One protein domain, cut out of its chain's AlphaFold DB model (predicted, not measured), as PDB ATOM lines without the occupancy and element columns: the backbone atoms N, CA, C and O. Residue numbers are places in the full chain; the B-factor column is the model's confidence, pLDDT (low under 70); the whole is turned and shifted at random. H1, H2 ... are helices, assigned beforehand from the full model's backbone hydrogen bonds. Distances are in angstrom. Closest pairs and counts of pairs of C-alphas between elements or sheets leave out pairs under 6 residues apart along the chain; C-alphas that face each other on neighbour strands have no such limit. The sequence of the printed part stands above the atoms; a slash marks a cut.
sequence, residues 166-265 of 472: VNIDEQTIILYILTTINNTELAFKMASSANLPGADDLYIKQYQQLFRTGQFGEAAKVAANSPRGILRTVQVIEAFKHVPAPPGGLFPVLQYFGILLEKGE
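What this domain is: This is residues 166 to 265 of the 472 residues of the protein "Clathrin-link domain-containing protein" of Sparassis crispa (UniProt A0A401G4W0). An elongated chain of helices in two parts: at one end the hairpin of H1 and H2, and beyond it a larger group in which the longest helix, H3, pairs with H4, H6 packs on H4, and H5 meets the beginning of H6. The two parts come close at H2 and H3. The 100 printed residues hold six named helices, H1 to H6 in order, and no named strand; the class is all helix. The whole is only just compact, close to loose, with a radius of gyration of the C-alphas of 15.0 A and spans of 54 by 28 by 19 A.

Where its parts are: Find C-alpha 200 at (-39.537, 12.310, 2.203); from there H3 runs 18.4 A to residue 212. H4 follows at residues 216 to 224, and H5 at 234 to 242. H6, residues 252 to 263, runs 17.1 A and ends at C-alpha 263, (-53.778, 18.251, -9.966). Back before H3, H1 takes residues 173 to 179, from C-alpha 173 at (-31.317, 4.006, -4.325), and H2 takes 184 to 194, 15.4 A long.

How they stand to each other: Begin at H3, which touches H4 in a helical hairpin, opposite ways at a shallow tilt of 15 degrees; their closest C-alphas, of Tyr 207 and Ala 219, are 5.2 A apart. H4 touches H6, the same way at a steep tilt of 40 degrees, closest at the C-alphas of Ala 220 and Tyr 256, 5.0 A. With residues 252 to 256 alone, H6 touches H5, opposite ways at a steep 45 degrees; the closest C-alphas are those of Val 253 and Phe 240, 5.0 A. H4 and H5 are near each other. H2 is close to H3 but not clearly touching, with the C-alphas of Phe 188 and Leu 202 at 7.7 A. H1 and H2 touch as another helical hairpin, at a shallow 11 degrees, closest at Ile 174 and Ala 187, 5.6 A between C-alphas. In all six helices every O i to N i+4 pair is within hydrogen-bond range.

The domain as a whole: Look to Val 166 and Pro 247 for the two C-alphas farthest apart, 55.8 A. The printed part has no cut. The links from H1 to H2, H2 to H3 and H3 to H4 are tight, the other two short, and none is long. Mean pLDDT of the printed part is 79.9; residues 228, 245, 247 to 250 and 263 to 265 are under 70.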
ATOM      1  N   VAL A 166     -29.983  -8.888 -10.915       86.19
ATOM      2  CA  VAL A 166     -29.661  -7.530 -10.482       86.19
ATOM      3  C   VAL A 166     -30.931  -6.708 -10.593       86.19
ATOM      4  O   VAL A 166     -31.510  -6.599 -11.671       86.19
ATOM      5  N   ASN A 167     -31.367  -6.127  -9.482       84.50
ATOM      6  CA  ASN A 167     -32.579  -5.323  -9.414       84.50
ATOM      7  C   ASN A 167     -32.312  -4.035  -8.626       84.50
ATOM      8  O   ASN A 167     -31.356  -3.966  -7.853       84.50
ATOM      9  N   ILE A 168     -33.138  -3.014  -8.845       82.81
ATOM     10  CA  ILE A 168     -33.036  -1.748  -8.118       82.81
ATOM     11  C   ILE A 168     -33.652  -1.941  -6.732       82.81
ATOM     12  O   ILE A 168     -34.791  -2.393  -6.612       82.81
ATOM     13  N   ASP A 169     -32.902  -1.578  -5.695       83.88
ATOM     14  CA  ASP A 169     -33.426  -1.492  -4.337       83.88
ATOM     15  C   ASP A 169     -34.117  -0.136  -4.133       83.88
ATOM     16  O   ASP A 169     -33.475   0.911  -4.008       83.88
ATOM     17  N   GLU A 170     -35.450  -0.170  -4.110       79.81
ATOM     18  CA  GLU A 170     -36.312   1.007  -3.985       79.81
ATOM     19  C   GLU A 170     -36.078   1.798  -2.685       79.81
ATOM     20  O   GLU A 170     -36.389   2.986  -2.647       79.81
ATOM     21  N   GLN A 171     -35.521   1.183  -1.633       80.38
ATOM     22  CA  GLN A 171     -35.313   1.835  -0.334       80.38
ATOM     23  C   GLN A 171     -33.992   2.598  -0.246       80.38
ATOM     24  O   GLN A 171     -33.911   3.634   0.416       80.38
ATOM     25  N   THR A 172     -32.947   2.098  -0.902       84.25
ATOM     26  CA  THR A 172     -31.583   2.624  -0.739       84.25
ATOM     27  C   THR A 172     -31.114   3.457  -1.925       84.25
ATOM     28  O   THR A 172     -30.215   4.286  -1.763       84.25
ATOM     29  N   ILE A 173     -31.744   3.320  -3.097       85.62
ATOM     30  CA  ILE A 173     -31.317   4.006  -4.325       85.62
ATOM     31  C   ILE A 173     -31.286   5.532  -4.182       85.62
ATOM     32  O   ILE A 173     -30.314   6.172  -4.584       85.62
ATOM     33  N   ILE A 174     -32.305   6.130  -3.557       84.44
ATOM     34  CA  ILE A 174     -32.367   7.584  -3.356       84.44
ATOM     35  C   ILE A 174     -31.259   8.040  -2.403       84.44
ATOM     36  O   ILE A 174     -30.554   9.008  -2.696       84.44
ATOM     37  N   LEU A 175     -31.044   7.312  -1.304       84.25
ATOM     38  CA  LEU A 175     -29.981   7.613  -0.348       84.25
ATOM     39  C   LEU A 175     -28.593   7.507  -0.998       84.25
ATOM     40  O   LEU A 175     -27.738   8.362  -0.763       84.25
ATOM     41  N   TYR A 176     -28.380   6.506  -1.851       86.56
ATOM     42  CA  TYR A 176     -27.138   6.333  -2.601       86.56
ATOM     43  C   TYR A 176     -26.877   7.503  -3.561       86.56
ATOM     44  O   TYR A 176     -25.770   8.048  -3.591       86.56
ATOM     45  N   ILE A 177     -27.901   7.957  -4.295       86.25
ATOM     46  CA  ILE A 177     -27.777   9.107  -5.206       86.25
ATOM     47  C   ILE A 177     -27.418  10.390  -4.438       86.25
ATOM     48  O   ILE A 177     -26.624  11.201  -4.917       86.25
ATOM     49  N   LEU A 178     -27.963  10.573  -3.236       82.12
ATOM     50  CA  LEU A 178     -27.691  11.755  -2.416       82.12
ATOM     51  C   LEU A 178     -26.308  11.734  -1.771       82.12
ATOM     52  O   LEU A 178     -25.628  12.752  -1.759       82.12
ATOM     53  N   THR A 179     -25.909  10.595  -1.213       85.62
ATOM     54  CA  THR A 179     -24.688  10.491  -0.400       85.62
ATOM     55  C   THR A 179     -23.448  10.213  -1.236       85.62
ATOM     56  O   THR A 179     -22.399  10.791  -0.977       85.62
ATOM     57  N   THR A 180     -23.563   9.343  -2.241       88.19
ATOM     58  CA  THR A 180     -22.419   8.863  -3.027       88.19
ATOM     59  C   THR A 180     -22.288   9.627  -4.339       88.19
ATOM     60  O   THR A 180     -21.204  10.092  -4.675       88.19
ATOM     61  N   ILE A 181     -23.393   9.799  -5.074       86.12
ATOM     62  CA  ILE A 181     -23.387  10.524  -6.359       86.12
ATOM     63  C   ILE A 181     -23.453  12.049  -6.134       86.12
ATOM     64  O   ILE A 181     -23.029  12.816  -6.997       86.12
ATOM     65  N   ASN A 182     -23.957  12.493  -4.975       86.06
ATOM     66  CA  ASN A 182     -24.163  13.900  -4.615       86.06
ATOM     67  C   ASN A 182     -24.986  14.683  -5.659       86.06
ATOM     68  O   ASN A 182     -24.712  15.844  -5.960       86.06
ATOM     69  N   ASN A 183     -26.005  14.035  -6.238       84.81
ATOM     70  CA  ASN A 183     -26.886  14.649  -7.230       84.81
ATOM     71  C   ASN A 183     -28.315  14.763  -6.689       84.81
ATOM     72  O   ASN A 183     -29.154  13.877  -6.865       84.81
ATOM     73  N   THR A 184     -28.585  15.884  -6.028       82.12
ATOM     74  CA  THR A 184     -29.889  16.162  -5.416       82.12
ATOM     75  C   THR A 184     -31.002  16.269  -6.456       82.12
ATOM     76  O   THR A 184     -32.077  15.716  -6.247       82.12
ATOM     77  N   GLU A 185     -30.754  16.906  -7.605       83.00
ATOM     78  CA  GLU A 185     -31.760  17.093  -8.657       83.00
ATOM     79  C   GLU A 185     -32.236  15.756  -9.246       83.00
ATOM     80  O   GLU A 185     -33.438  15.549  -9.435       83.00
ATOM     81  N   LEU A 186     -31.308  14.825  -9.498       83.19
ATOM     82  CA  LEU A 186     -31.643  13.482  -9.969       83.19
ATOM     83  C   LEU A 186     -32.442  12.709  -8.919       83.19
ATOM     84  O   LEU A 186     -33.452  12.099  -9.266       83.19
ATOM     85  N   ALA A 187     -32.023  12.765  -7.650       82.31
ATOM     86  CA  ALA A 187     -32.737  12.120  -6.552       82.31
ATOM     87  C   ALA A 187     -34.183  12.628  -6.450       82.31
ATOM     88  O   ALA A 187     -35.110  11.826  -6.361       82.31
ATOM     89  N   PHE A 188     -34.394  13.946  -6.557       77.94
ATOM     90  CA  PHE A 188     -35.731  14.543  -6.573       77.94
ATOM     91  C   PHE A 188     -36.572  14.058  -7.751       77.94
ATOM     92  O   PHE A 188     -37.701  13.603  -7.562       77.94
ATOM     93  N   LYS A 189     -36.032  14.134  -8.973       78.88
ATOM     94  CA  LYS A 189     -36.762  13.722 -10.178       78.88
ATOM     95  C   LYS A 189     -37.131  12.244 -10.116       78.88
ATOM     96  O   LYS A 189     -38.295  11.919 -10.330       78.88
ATOM     97  N   MET A 190     -36.181  11.386  -9.748       78.56
ATOM     98  CA  MET A 190     -36.377   9.939  -9.652       78.56
ATOM     99  C   MET A 190     -37.380   9.564  -8.555       78.56
ATOM    100  O   MET A 190     -38.263   8.742  -8.790       78.56
ATOM    101  N   ALA A 191     -37.308  10.198  -7.383       79.06
ATOM    102  CA  ALA A 191     -38.272   9.956  -6.317       79.06
ATOM    103  C   ALA A 191     -39.690  10.393  -6.706       79.06
ATOM    104  O   ALA A 191     -40.650   9.667  -6.454       79.06
ATOM    105  N   SER A 192     -39.817  11.543  -7.377       73.81
ATOM    106  CA  SER A 192     -41.105  12.058  -7.854       73.81
ATOM    107  C   SER A 192     -41.716  11.199  -8.966       73.81
ATOM    108  O   SER A 192     -42.935  11.039  -9.032       73.81
ATOM    109  N   SER A 193     -40.878  10.639  -9.848       71.31
ATOM    110  CA  SER A 193     -41.327   9.887 -11.019       71.31
ATOM    111  C   SER A 193     -41.677   8.445 -10.681       71.31
ATOM    112  O   SER A 193     -42.645   7.928 -11.227       71.31
ATOM    113  N   ALA A 194     -40.915   7.812  -9.788       70.31
ATOM    114  CA  ALA A 194     -41.086   6.409  -9.417       70.31
ATOM    115  C   ALA A 194     -41.788   6.212  -8.058       70.31
ATOM    116  O   ALA A 194     -42.019   5.073  -7.659       70.31
ATOM    117  N   ASN A 195     -42.155   7.296  -7.357       72.06
ATOM    118  CA  ASN A 195     -42.777   7.271  -6.025       72.06
ATOM    119  C   ASN A 195     -41.959   6.446  -5.008       72.06
ATOM    120  O   ASN A 195     -42.511   5.647  -4.246       72.06
ATOM    121  N   LEU A 196     -40.633   6.616  -5.041       74.56
ATOM    122  CA  LEU A 196     -39.690   5.842  -4.233       74.56
ATOM    123  C   LEU A 196     -39.573   6.403  -2.808       74.56
ATOM    124  O   LEU A 196     -39.542   7.627  -2.639       74.56
ATOM    125  N   PRO A 197     -39.480   5.532  -1.788       70.50
ATOM    126  CA  PRO A 197     -39.243   5.950  -0.411       70.50
ATOM    127  C   PRO A 197     -37.834   6.539  -0.226       70.50
ATOM    128  O   PRO A 197     -36.901   6.217  -0.957       70.50
ATOM    129  N   GLY A 198     -37.675   7.414   0.771       70.94
ATOM    130  CA  GLY A 198     -36.374   7.993   1.145       70.94
ATOM    131  C   GLY A 198     -36.106   9.402   0.605       70.94
ATOM    132  O   GLY A 198     -35.096  10.007   0.958       70.94
ATOM    133  N   ALA A 199     -37.014   9.964  -0.198       70.69
ATOM    134  CA  ALA A 199     -36.989  11.387  -0.552       70.69
ATOM    135  C   ALA A 199     -37.845  12.260   0.377       70.69
ATOM    136  O   ALA A 199     -37.831  13.481   0.248       70.69
ATOM    137  N   ASP A 200     -38.582  11.656   1.305       75.81
ATOM    138  CA  ASP A 200     -39.537  12.310   2.203       75.81
ATOM    139  C   ASP A 200     -38.896  13.512   2.922       75.81
ATOM    140  O   ASP A 200     -39.389  14.640   2.838       75.81
ATOM    141  N   ASP A 201     -37.717  13.300   3.512       77.19
ATOM    142  CA  ASP A 201     -36.944  14.342   4.195       77.19
ATOM    143  C   ASP A 201     -36.475  15.457   3.255       77.19
ATOM    144  O   ASP A 201     -36.370  16.618   3.659       77.19
ATOM    145  N   LEU A 202     -36.187  15.133   1.991       75.25
ATOM    146  CA  LEU A 202     -35.801  16.132   0.999       75.25
ATOM    147  C   LEU A 202     -36.976  17.037   0.637       75.25
ATOM    148  O   LEU A 202     -36.801  18.252   0.567       75.25
ATOM    149  N   TYR A 203     -38.165  16.460   0.443       80.62
ATOM    150  CA  TYR A 203     -39.386  17.222   0.187       80.62
ATOM    151  C   TYR A 203     -39.700  18.154   1.358       80.62
ATOM    152  O   TYR A 203     -40.002  19.326   1.137       80.62
ATOM    153  N   ILE A 204     -39.554  17.675   2.598       84.75
ATOM    154  CA  ILE A 204     -39.739  18.493   3.805       84.75
ATOM    155  C   ILE A 204     -38.714  19.632   3.854       84.75
ATOM    156  O   ILE A 204     -39.095  20.789   4.042       84.75
ATOM    157  N   LYS A 205     -37.423  19.349   3.645       83.75
ATOM    158  CA  LYS A 205     -36.364  20.375   3.653       83.75
ATOM    159  C   LYS A 205     -36.567  21.420   2.557       83.75
ATOM    160  O   LYS A 205     -36.467  22.614   2.835       83.75
ATOM    161  N   GLN A 206     -36.889  20.992   1.338       83.12
ATOM    162  CA  GLN A 206     -37.141  21.893   0.215       83.12
ATOM    163  C   GLN A 206     -38.384  22.749   0.461       83.12
ATOM    164  O   GLN A 206     -38.340  23.960   0.246       83.12
ATOM    165  N   TYR A 207     -39.467  22.150   0.964       87.81
ATOM    166  CA  TYR A 207     -40.662  22.882   1.367       87.81
ATOM    167  C   TYR A 207     -40.326  23.941   2.419       87.81
ATOM    168  O   TYR A 207     -40.632  25.111   2.221       87.81
ATOM    169  N   GLN A 208     -39.624  23.571   3.493       87.62
ATOM    170  CA  GLN A 208     -39.228  24.510   4.544       87.62
ATOM    171  C   GLN A 208     -38.319  25.630   4.027       87.62
ATOM    172  O   GLN A 208     -38.431  26.765   4.490       87.62
ATOM    173  N   GLN A 209     -37.418  25.332   3.089       88.88
ATOM    174  CA  GLN A 209     -36.560  26.334   2.463       88.88
ATOM    175  C   GLN A 209     -37.388  27.322   1.635       88.88
ATOM    176  O   GLN A 209     -37.259  28.526   1.838       88.88
ATOM    177  N   LEU A 210     -38.270  26.829   0.760       87.94
ATOM    178  CA  LEU A 210     -39.155  27.663  -0.064       87.94
ATOM    179  C   LEU A 210     -40.141  28.477   0.781       87.94
ATOM    180  O   LEU A 210     -40.468  29.617   0.453       87.94
ATOM    181  N   PHE A 211     -40.598  27.906   1.895       87.88
ATOM    182  CA  PHE A 211     -41.490  28.580   2.826       87.88
ATOM    183  C   PHE A 211     -40.772  29.715   3.566       87.88
ATOM    184  O   PHE A 211     -41.312  30.812   3.684       87.88
ATOM    185  N   ARG A 212     -39.517  29.500   3.994       88.19
ATOM    186  CA  ARG A 212     -38.677  30.543   4.611       88.19
ATOM    187  C   ARG A 212     -38.295  31.658   3.639       88.19
ATOM    188  O   ARG A 212     -38.186  32.803   4.061       88.19
ATOM    189  N   THR A 213     -38.100  31.348   2.357       88.62
ATOM    190  CA  THR A 213     -37.804  32.359   1.327       88.62
ATOM    191  C   THR A 213     -39.042  33.137   0.870       88.62
ATOM    192  O   THR A 213     -38.917  34.027   0.032       88.62
ATOM    193  N   GLY A 214     -40.234  32.826   1.398       83.62
ATOM    194  CA  GLY A 214     -41.488  33.497   1.049       83.62
ATOM    195  C   GLY A 214     -42.064  33.090  -0.312       83.62
ATOM    196  O   GLY A 214     -43.008  33.712  -0.797       83.62
ATOM    197  N   GLN A 215     -41.532  32.041  -0.949       85.38
ATOM    198  CA  GLN A 215     -42.014  31.535  -2.237       85.38
ATOM    199  C   GLN A 215     -43.174  30.550  -2.040       85.38
ATOM    200  O   GLN A 215     -43.073  29.357  -2.335       85.38
ATOM    201  N   PHE A 216     -44.310  31.055  -1.554       85.69
ATOM    202  CA  PHE A 216     -45.473  30.229  -1.208       85.69
ATOM    203  C   PHE A 216     -46.055  29.456  -2.401       85.69
ATOM    204  O   PHE A 216     -46.509  28.327  -2.230       85.69
ATOM    205  N   GLY A 217     -45.988  30.015  -3.614       83.69
ATOM    206  CA  GLY A 217     -46.470  29.348  -4.828       83.69
ATOM    207  C   GLY A 217     -45.671  28.094  -5.197       83.69
ATOM    208  O   GLY A 217     -46.255  27.053  -5.491       83.69
ATOM    209  N   GLU A 218     -44.340  28.157  -5.133       84.19
ATOM    210  CA  GLU A 218     -43.487  26.992  -5.399       84.19
ATOM    211  C   GLU A 218     -43.530  25.996  -4.235       84.19
ATOM    212  O   GLU A 218     -43.614  24.791  -4.466       84.19
ATOM    213  N   ALA A 219     -43.585  26.477  -2.986       86.69
ATOM    214  CA  ALA A 219     -43.786  25.620  -1.816       86.69
ATOM    215  C   ALA A 219     -45.091  24.810  -1.926       86.69
ATOM    216  O   ALA A 219     -45.102  23.608  -1.658       86.69
ATOM    217  N   ALA A 220     -46.174  25.441  -2.392       85.56
ATOM    218  CA  ALA A 220     -47.440  24.771  -2.656       85.56
ATOM    219  C   ALA A 220     -47.326  23.715  -3.768       85.56
ATOM    220  O   ALA A 220     -47.858  22.614  -3.625       85.56
ATOM    221  N   LYS A 221     -46.584  23.997  -4.848       84.06
ATOM    222  CA  LYS A 221     -46.323  23.008  -5.910       84.06
ATOM    223  C   LYS A 221     -45.537  21.804  -5.403       84.06
ATOM    224  O   LYS A 221     -45.872  20.686  -5.797       84.06
ATOM    225  N   VAL A 222     -44.526  22.019  -4.556       83.94
ATOM    226  CA  VAL A 222     -43.728  20.951  -3.927       83.94
ATOM    227  C   VAL A 222     -44.602  20.105  -3.005       83.94
ATOM    228  O   VAL A 222     -44.579  18.881  -3.113       83.94
ATOM    229  N   ALA A 223     -45.440  20.736  -2.179       84.50
ATOM    230  CA  ALA A 223     -46.376  20.024  -1.316       84.50
ATOM    231  C   ALA A 223     -47.392  19.191  -2.121       84.50
ATOM    232  O   ALA A 223     -47.594  18.008  -1.838       84.50
ATOM    233  N   ALA A 224     -47.938  19.756  -3.199       81.31
ATOM    234  CA  ALA A 224     -48.852  19.061  -4.101       81.31
ATOM    235  C   ALA A 224     -48.185  17.946  -4.935       81.31
ATOM    236  O   ALA A 224     -48.871  17.042  -5.397       81.31
ATOM    237  N   ASN A 225     -46.868  18.009  -5.169       79.25
ATOM    238  CA  ASN A 225     -46.076  16.970  -5.853       79.25
ATOM    239  C   ASN A 225     -45.438  15.961  -4.888       79.25
ATOM    240  O   ASN A 225     -44.637  15.135  -5.327       79.25
ATOM    241  N   SER A 226     -45.723  16.053  -3.588       78.00
ATOM    242  CA  SER A 226     -45.097  15.162  -2.619       78.00
ATOM    243  C   SER A 226     -45.513  13.705  -2.877       78.00
ATOM    244  O   SER A 226     -46.709  13.429  -3.039       78.00
ATOM    245  N   PRO A 227     -44.554  12.760  -2.929       70.00
ATOM    246  CA  PRO A 227     -44.866  11.350  -3.102       70.00
ATOM    247  C   PRO A 227     -45.762  10.901  -1.952       70.00
ATOM    248  O   PRO A 227     -45.600  11.342  -0.814       70.00
ATOM    249  N   ARG A 228     -46.773  10.083  -2.257       69.56
ATOM    250  CA  ARG A 228     -47.761   9.577  -1.282       69.56
ATOM    251  C   ARG A 228     -48.500  10.659  -0.467       69.56
ATOM    252  O   ARG A 228     -49.170  10.318   0.501       69.56
ATOM    253  N   GLY A 229     -48.400  11.939  -0.838       74.62
ATOM    254  CA  GLY A 229     -49.016  13.041  -0.101       74.62
ATOM    255  C   GLY A 229     -48.372  13.347   1.256       74.62
ATOM    256  O   GLY A 229     -49.066  13.837   2.140       74.62
ATOM    257  N   ILE A 230     -47.070  13.096   1.444       80.75
ATOM    258  CA  ILE A 230     -46.359  13.341   2.723       80.75
ATOM    259  C   ILE A 230     -46.510  14.786   3.221       80.75
ATOM    260  O   ILE A 230     -46.589  15.026   4.422       80.75
ATOM    261  N   LEU A 231     -46.557  15.756   2.304       83.06
ATOM    262  CA  LEU A 231     -46.724  17.174   2.639       83.06
ATOM    263  C   LEU A 231     -48.193  17.630   2.608       83.06
ATOM    264  O   LEU A 231     -48.473  18.793   2.881       83.06
ATOM    265  N   ARG A 232     -49.146  16.741   2.305       83.00
ATOM    266  CA  ARG A 232     -50.592  17.030   2.344       83.00
ATOM    267  C   ARG A 232     -51.153  16.763   3.741       83.00
ATOM    268  O   ARG A 232     -52.034  15.926   3.931       83.00
ATOM    269  N   THR A 233     -50.593  17.451   4.733       84.12
ATOM    270  CA  THR A 233     -50.914  17.274   6.156       84.12
ATOM    271  C   THR A 233     -51.549  18.523   6.755       84.12
ATOM    272  O   THR A 233     -51.410  19.630   6.233       84.12
ATOM    273  N   VAL A 234     -52.220  18.355   7.899       81.94
ATOM    274  CA  VAL A 234     -52.828  19.465   8.657       81.94
ATOM    275  C   VAL A 234     -51.791  20.530   9.010       81.94
ATOM    276  O   VAL A 234     -52.063  21.714   8.865       81.94
ATOM    277  N   GLN A 235     -50.575  20.115   9.368       83.69
ATOM    278  CA  GLN A 235     -49.484  21.021   9.732       83.69
ATOM    279  C   GLN A 235     -49.101  21.969   8.588       83.69
ATOM    280  O   GLN A 235     -48.872  23.155   8.812       83.69
ATOM    281  N   VAL A 236     -49.057  21.468   7.349       85.69
ATOM    282  CA  VAL A 236     -48.759  22.289   6.167       85.69
ATOM    283  C   VAL A 236     -49.902  23.269   5.895       85.69
ATOM    284  O   VAL A 236     -49.654  24.437   5.601       85.69
ATOM    285  N   ILE A 237     -51.153  22.829   6.052       83.12
ATOM    286  CA  ILE A 237     -52.334  23.690   5.897       83.12
ATOM    287  C   ILE A 237     -52.336  24.805   6.952       83.12
ATOM    288  O   ILE A 237     -52.554  25.968   6.615       83.12
ATOM    289  N   GLU A 238     -52.063  24.477   8.215       83.50
ATOM    290  CA  GLU A 238     -51.934  25.452   9.303       83.50
ATOM    291  C   GLU A 238     -50.806  26.445   9.034       83.50
ATOM    292  O   GLU A 238     -51.022  27.652   9.144       83.50
ATOM    293  N   ALA A 239     -49.645  25.970   8.575       85.62
ATOM    294  CA  ALA A 239     -48.549  26.846   8.178       85.62
ATOM    295  C   ALA A 239     -49.002  27.857   7.111       85.62
ATOM    296  O   ALA A 239     -48.785  29.054   7.282       85.62
ATOM    297  N   PHE A 240     -49.704  27.420   6.059       84.38
ATOM    298  CA  PHE A 240     -50.233  28.322   5.027       84.38
ATOM    299  C   PHE A 240     -51.329  29.276   5.527       84.38
ATOM    300  O   PHE A 240     -51.458  30.372   4.982       84.38
ATOM    301  N   LYS A 241     -52.111  28.897   6.546       80.88
ATOM    302  CA  LYS A 241     -53.124  29.770   7.167       80.88
ATOM    303  C   LYS A 241     -52.506  30.891   7.996       80.88
ATOM    304  O   LYS A 241     -53.053  31.989   8.027       80.88
ATOM    305  N   HIS A 242     -51.394  30.616   8.675       80.50
ATOM    306  CA  HIS A 242     -50.717  31.606   9.515       80.50
ATOM    307  C   HIS A 242     -50.023  32.710   8.710       80.50
ATOM    308  O   HIS A 242     -49.688  33.752   9.272       80.50
ATOM    309  N   VAL A 243     -49.819  32.513   7.405       79.19
ATOM    310  CA  VAL A 243     -49.188  33.511   6.542       79.19
ATOM    311  C   VAL A 243     -50.217  34.571   6.120       79.19
ATOM    312  O   VAL A 243     -51.186  34.242   5.428       79.19
ATOM    313  N   PRO A 244     -50.018  35.855   6.479       73.38
ATOM    314  CA  PRO A 244     -50.885  36.937   6.025       73.38
ATOM    315  C   PRO A 244     -50.760  37.150   4.508       73.38
ATOM    316  O   PRO A 244     -49.711  36.902   3.912       73.38
ATOM    317  N   ALA A 245     -51.836  37.616   3.867       68.06
ATOM    318  CA  ALA A 245     -51.831  37.873   2.427       68.06
ATOM    319  C   ALA A 245     -50.773  38.938   2.055       68.06
ATOM    320  O   ALA A 245     -50.729  39.991   2.698       68.06
ATOM    321  N   PRO A 246     -49.949  38.711   1.012       70.88
ATOM    322  CA  PRO A 246     -49.094  39.754   0.455       70.88
ATOM    323  C   PRO A 246     -49.947  40.942  -0.028       70.88
ATOM    324  O   PRO A 246     -51.060  40.721  -0.515       70.88
ATOM    325  N   PRO A 247     -49.456  42.192   0.049       51.75
ATOM    326  CA  PRO A 247     -50.207  43.352  -0.426       51.75
ATOM    327  C   PRO A 247     -50.503  43.212  -1.931       51.75
ATOM    328  O   PRO A 247     -49.594  43.242  -2.756       51.75
ATOM    329  N   GLY A 248     -51.780  43.011  -2.277       61.19
ATOM    330  CA  GLY A 248     -52.256  42.800  -3.654       61.19
ATOM    331  C   GLY A 248     -52.317  41.339  -4.134       61.19
ATOM    332  O   GLY A 248     -52.694  41.103  -5.279       61.19
ATOM    333  N   GLY A 249     -51.971  40.359  -3.289       64.06
ATOM    334  CA  GLY A 249     -51.993  38.930  -3.618       64.06
ATOM    335  C   GLY A 249     -53.214  38.177  -3.077       64.06
ATOM    336  O   GLY A 249     -53.852  38.589  -2.110       64.06
ATOM    337  N   LEU A 250     -53.526  37.029  -3.687       64.94
ATOM    338  CA  LEU A 250     -54.441  36.048  -3.095       64.94
ATOM    339  C   LEU A 250     -53.830  35.478  -1.805       64.94
ATOM    340  O   LEU A 250     -52.609  35.390  -1.671       64.94
ATOM    341  N   PHE A 251     -54.680  35.049  -0.869       74.69
ATOM    342  CA  PHE A 251     -54.210  34.367   0.335       74.69
ATOM    343  C   PHE A 251     -53.384  33.120  -0.042       74.69
ATOM    344  O   PHE A 251     -53.868  32.309  -0.839       74.69
ATOM    345  N   PRO A 252     -52.190  32.910   0.548       78.81
ATOM    346  CA  PRO A 252     -51.336  31.755   0.249       78.81
ATOM    347  C   PRO A 252     -52.045  30.403   0.401       78.81
ATOM    348  O   PRO A 252     -51.831  29.494  -0.399       78.81
ATOM    349  N   VAL A 253     -52.966  30.292   1.365       81.81
ATOM    350  CA  VAL A 253     -53.802  29.096   1.550       81.81
ATOM    351  C   VAL A 253     -54.722  28.817   0.351       81.81
ATOM    352  O   VAL A 253     -54.886  27.668  -0.049       81.81
ATOM    353  N   LEU A 254     -55.278  29.854  -0.287       78.25
ATOM    354  CA  LEU A 254     -56.100  29.697  -1.492       78.25
ATOM    355  C   LEU A 254     -55.243  29.328  -2.704       78.25
ATOM    356  O   LEU A 254     -55.683  28.540  -3.537       78.25
ATOM    357  N   GLN A 255     -54.018  29.854  -2.788       79.81
ATOM    358  CA  GLN A 255     -53.067  29.458  -3.827       79.81
ATOM    359  C   GLN A 255     -52.691  27.973  -3.701       79.81
ATOM    360  O   GLN A 255     -52.657  27.267  -4.708       79.81
ATOM    361  N   TYR A 256     -52.483  27.483  -2.473       84.62
ATOM    362  CA  TYR A 256     -52.242  26.067  -2.196       84.62
ATOM    363  C   TYR A 256     -53.407  25.180  -2.656       84.62
ATOM    364  O   TYR A 256     -53.198  24.247  -3.434       84.62
ATOM    365  N   PHE A 257     -54.640  25.507  -2.255       80.00
ATOM    366  CA  PHE A 257     -55.818  24.743  -2.675       80.00
ATOM    367  C   PHE A 257     -56.078  24.816  -4.184       80.00
ATOM    368  O   PHE A 257     -56.476  23.814  -4.770       80.00
ATOM    369  N   GLY A 258     -55.809  25.954  -4.832       79.06
ATOM    370  CA  GLY A 258     -55.908  26.082  -6.288       79.06
ATOM    371  C   GLY A 258     -54.996  25.096  -7.025       79.06
ATOM    372  O   GLY A 258     -55.455  24.378  -7.907       79.06
ATOM    373  N   ILE A 259     -53.732  24.987  -6.601       82.25
ATOM    374  CA  ILE A 259     -52.756  24.062  -7.202       82.25
ATOM    375  C   ILE A 259     -53.129  22.595  -6.943       82.25
ATOM    376  O   ILE A 259     -52.922  21.745  -7.810       82.25
ATOM    377  N   LEU A 260     -53.671  22.277  -5.764       79.88
ATOM    378  CA  LEU A 260     -54.161  20.928  -5.476       79.88
ATOM    379  C   LEU A 260     -55.339  20.553  -6.378       79.88
ATOM    380  O   LEU A 260     -55.322  19.478  -6.968       79.88
ATOM    381  N   LEU A 261     -56.307  21.461  -6.535       73.75
ATOM    382  CA  LEU A 261     -57.485  21.268  -7.384       73.75
ATOM    383  C   LEU A 261     -57.140  21.137  -8.873       73.75
ATOM    384  O   LEU A 261     -57.848  20.450  -9.604       73.75
ATOM    385  N   GLU A 262     -56.069  21.781  -9.342       75.50
ATOM    386  CA  GLU A 262     -55.564  21.588 -10.709       75.50
ATOM    387  C   GLU A 262     -54.966  20.192 -10.927       75.50
ATOM    388  O   GLU A 262     -54.983  19.686 -12.048       75.50
ATOM    389  N   LYS A 263     -54.427  19.565  -9.875       69.69
ATOM    390  CA  LYS A 263     -53.778  18.251  -9.966       69.69
ATOM    391  C   LYS A 263     -54.693  17.076  -9.662       69.69
ATOM    392  O   LYS A 263     -54.455  16.002 -10.211       69.69
ATOM    393  N   GLY A 264     -55.676  17.234  -8.781       69.12
ATOM    394  CA  GLY A 264     -56.560  16.136  -8.408       69.12
ATOM    395  C   GLY A 264     -57.512  16.452  -7.262       69.12
ATOM    396  O   GLY A 264     -57.790  17.605  -6.939       69.12
ATOM    397  N   GLU A 265     -58.026  15.384  -6.658       68.31
ATOM    398  CA  GLU A 265     -59.010  15.444  -5.582       68.31
ATOM    399  C   GLU A 265     -58.382  15.892  -4.256       68.31
ATOM    400  O   GLU A 265     -57.232  15.569  -3.927       68.31
TER     401      GLU A 265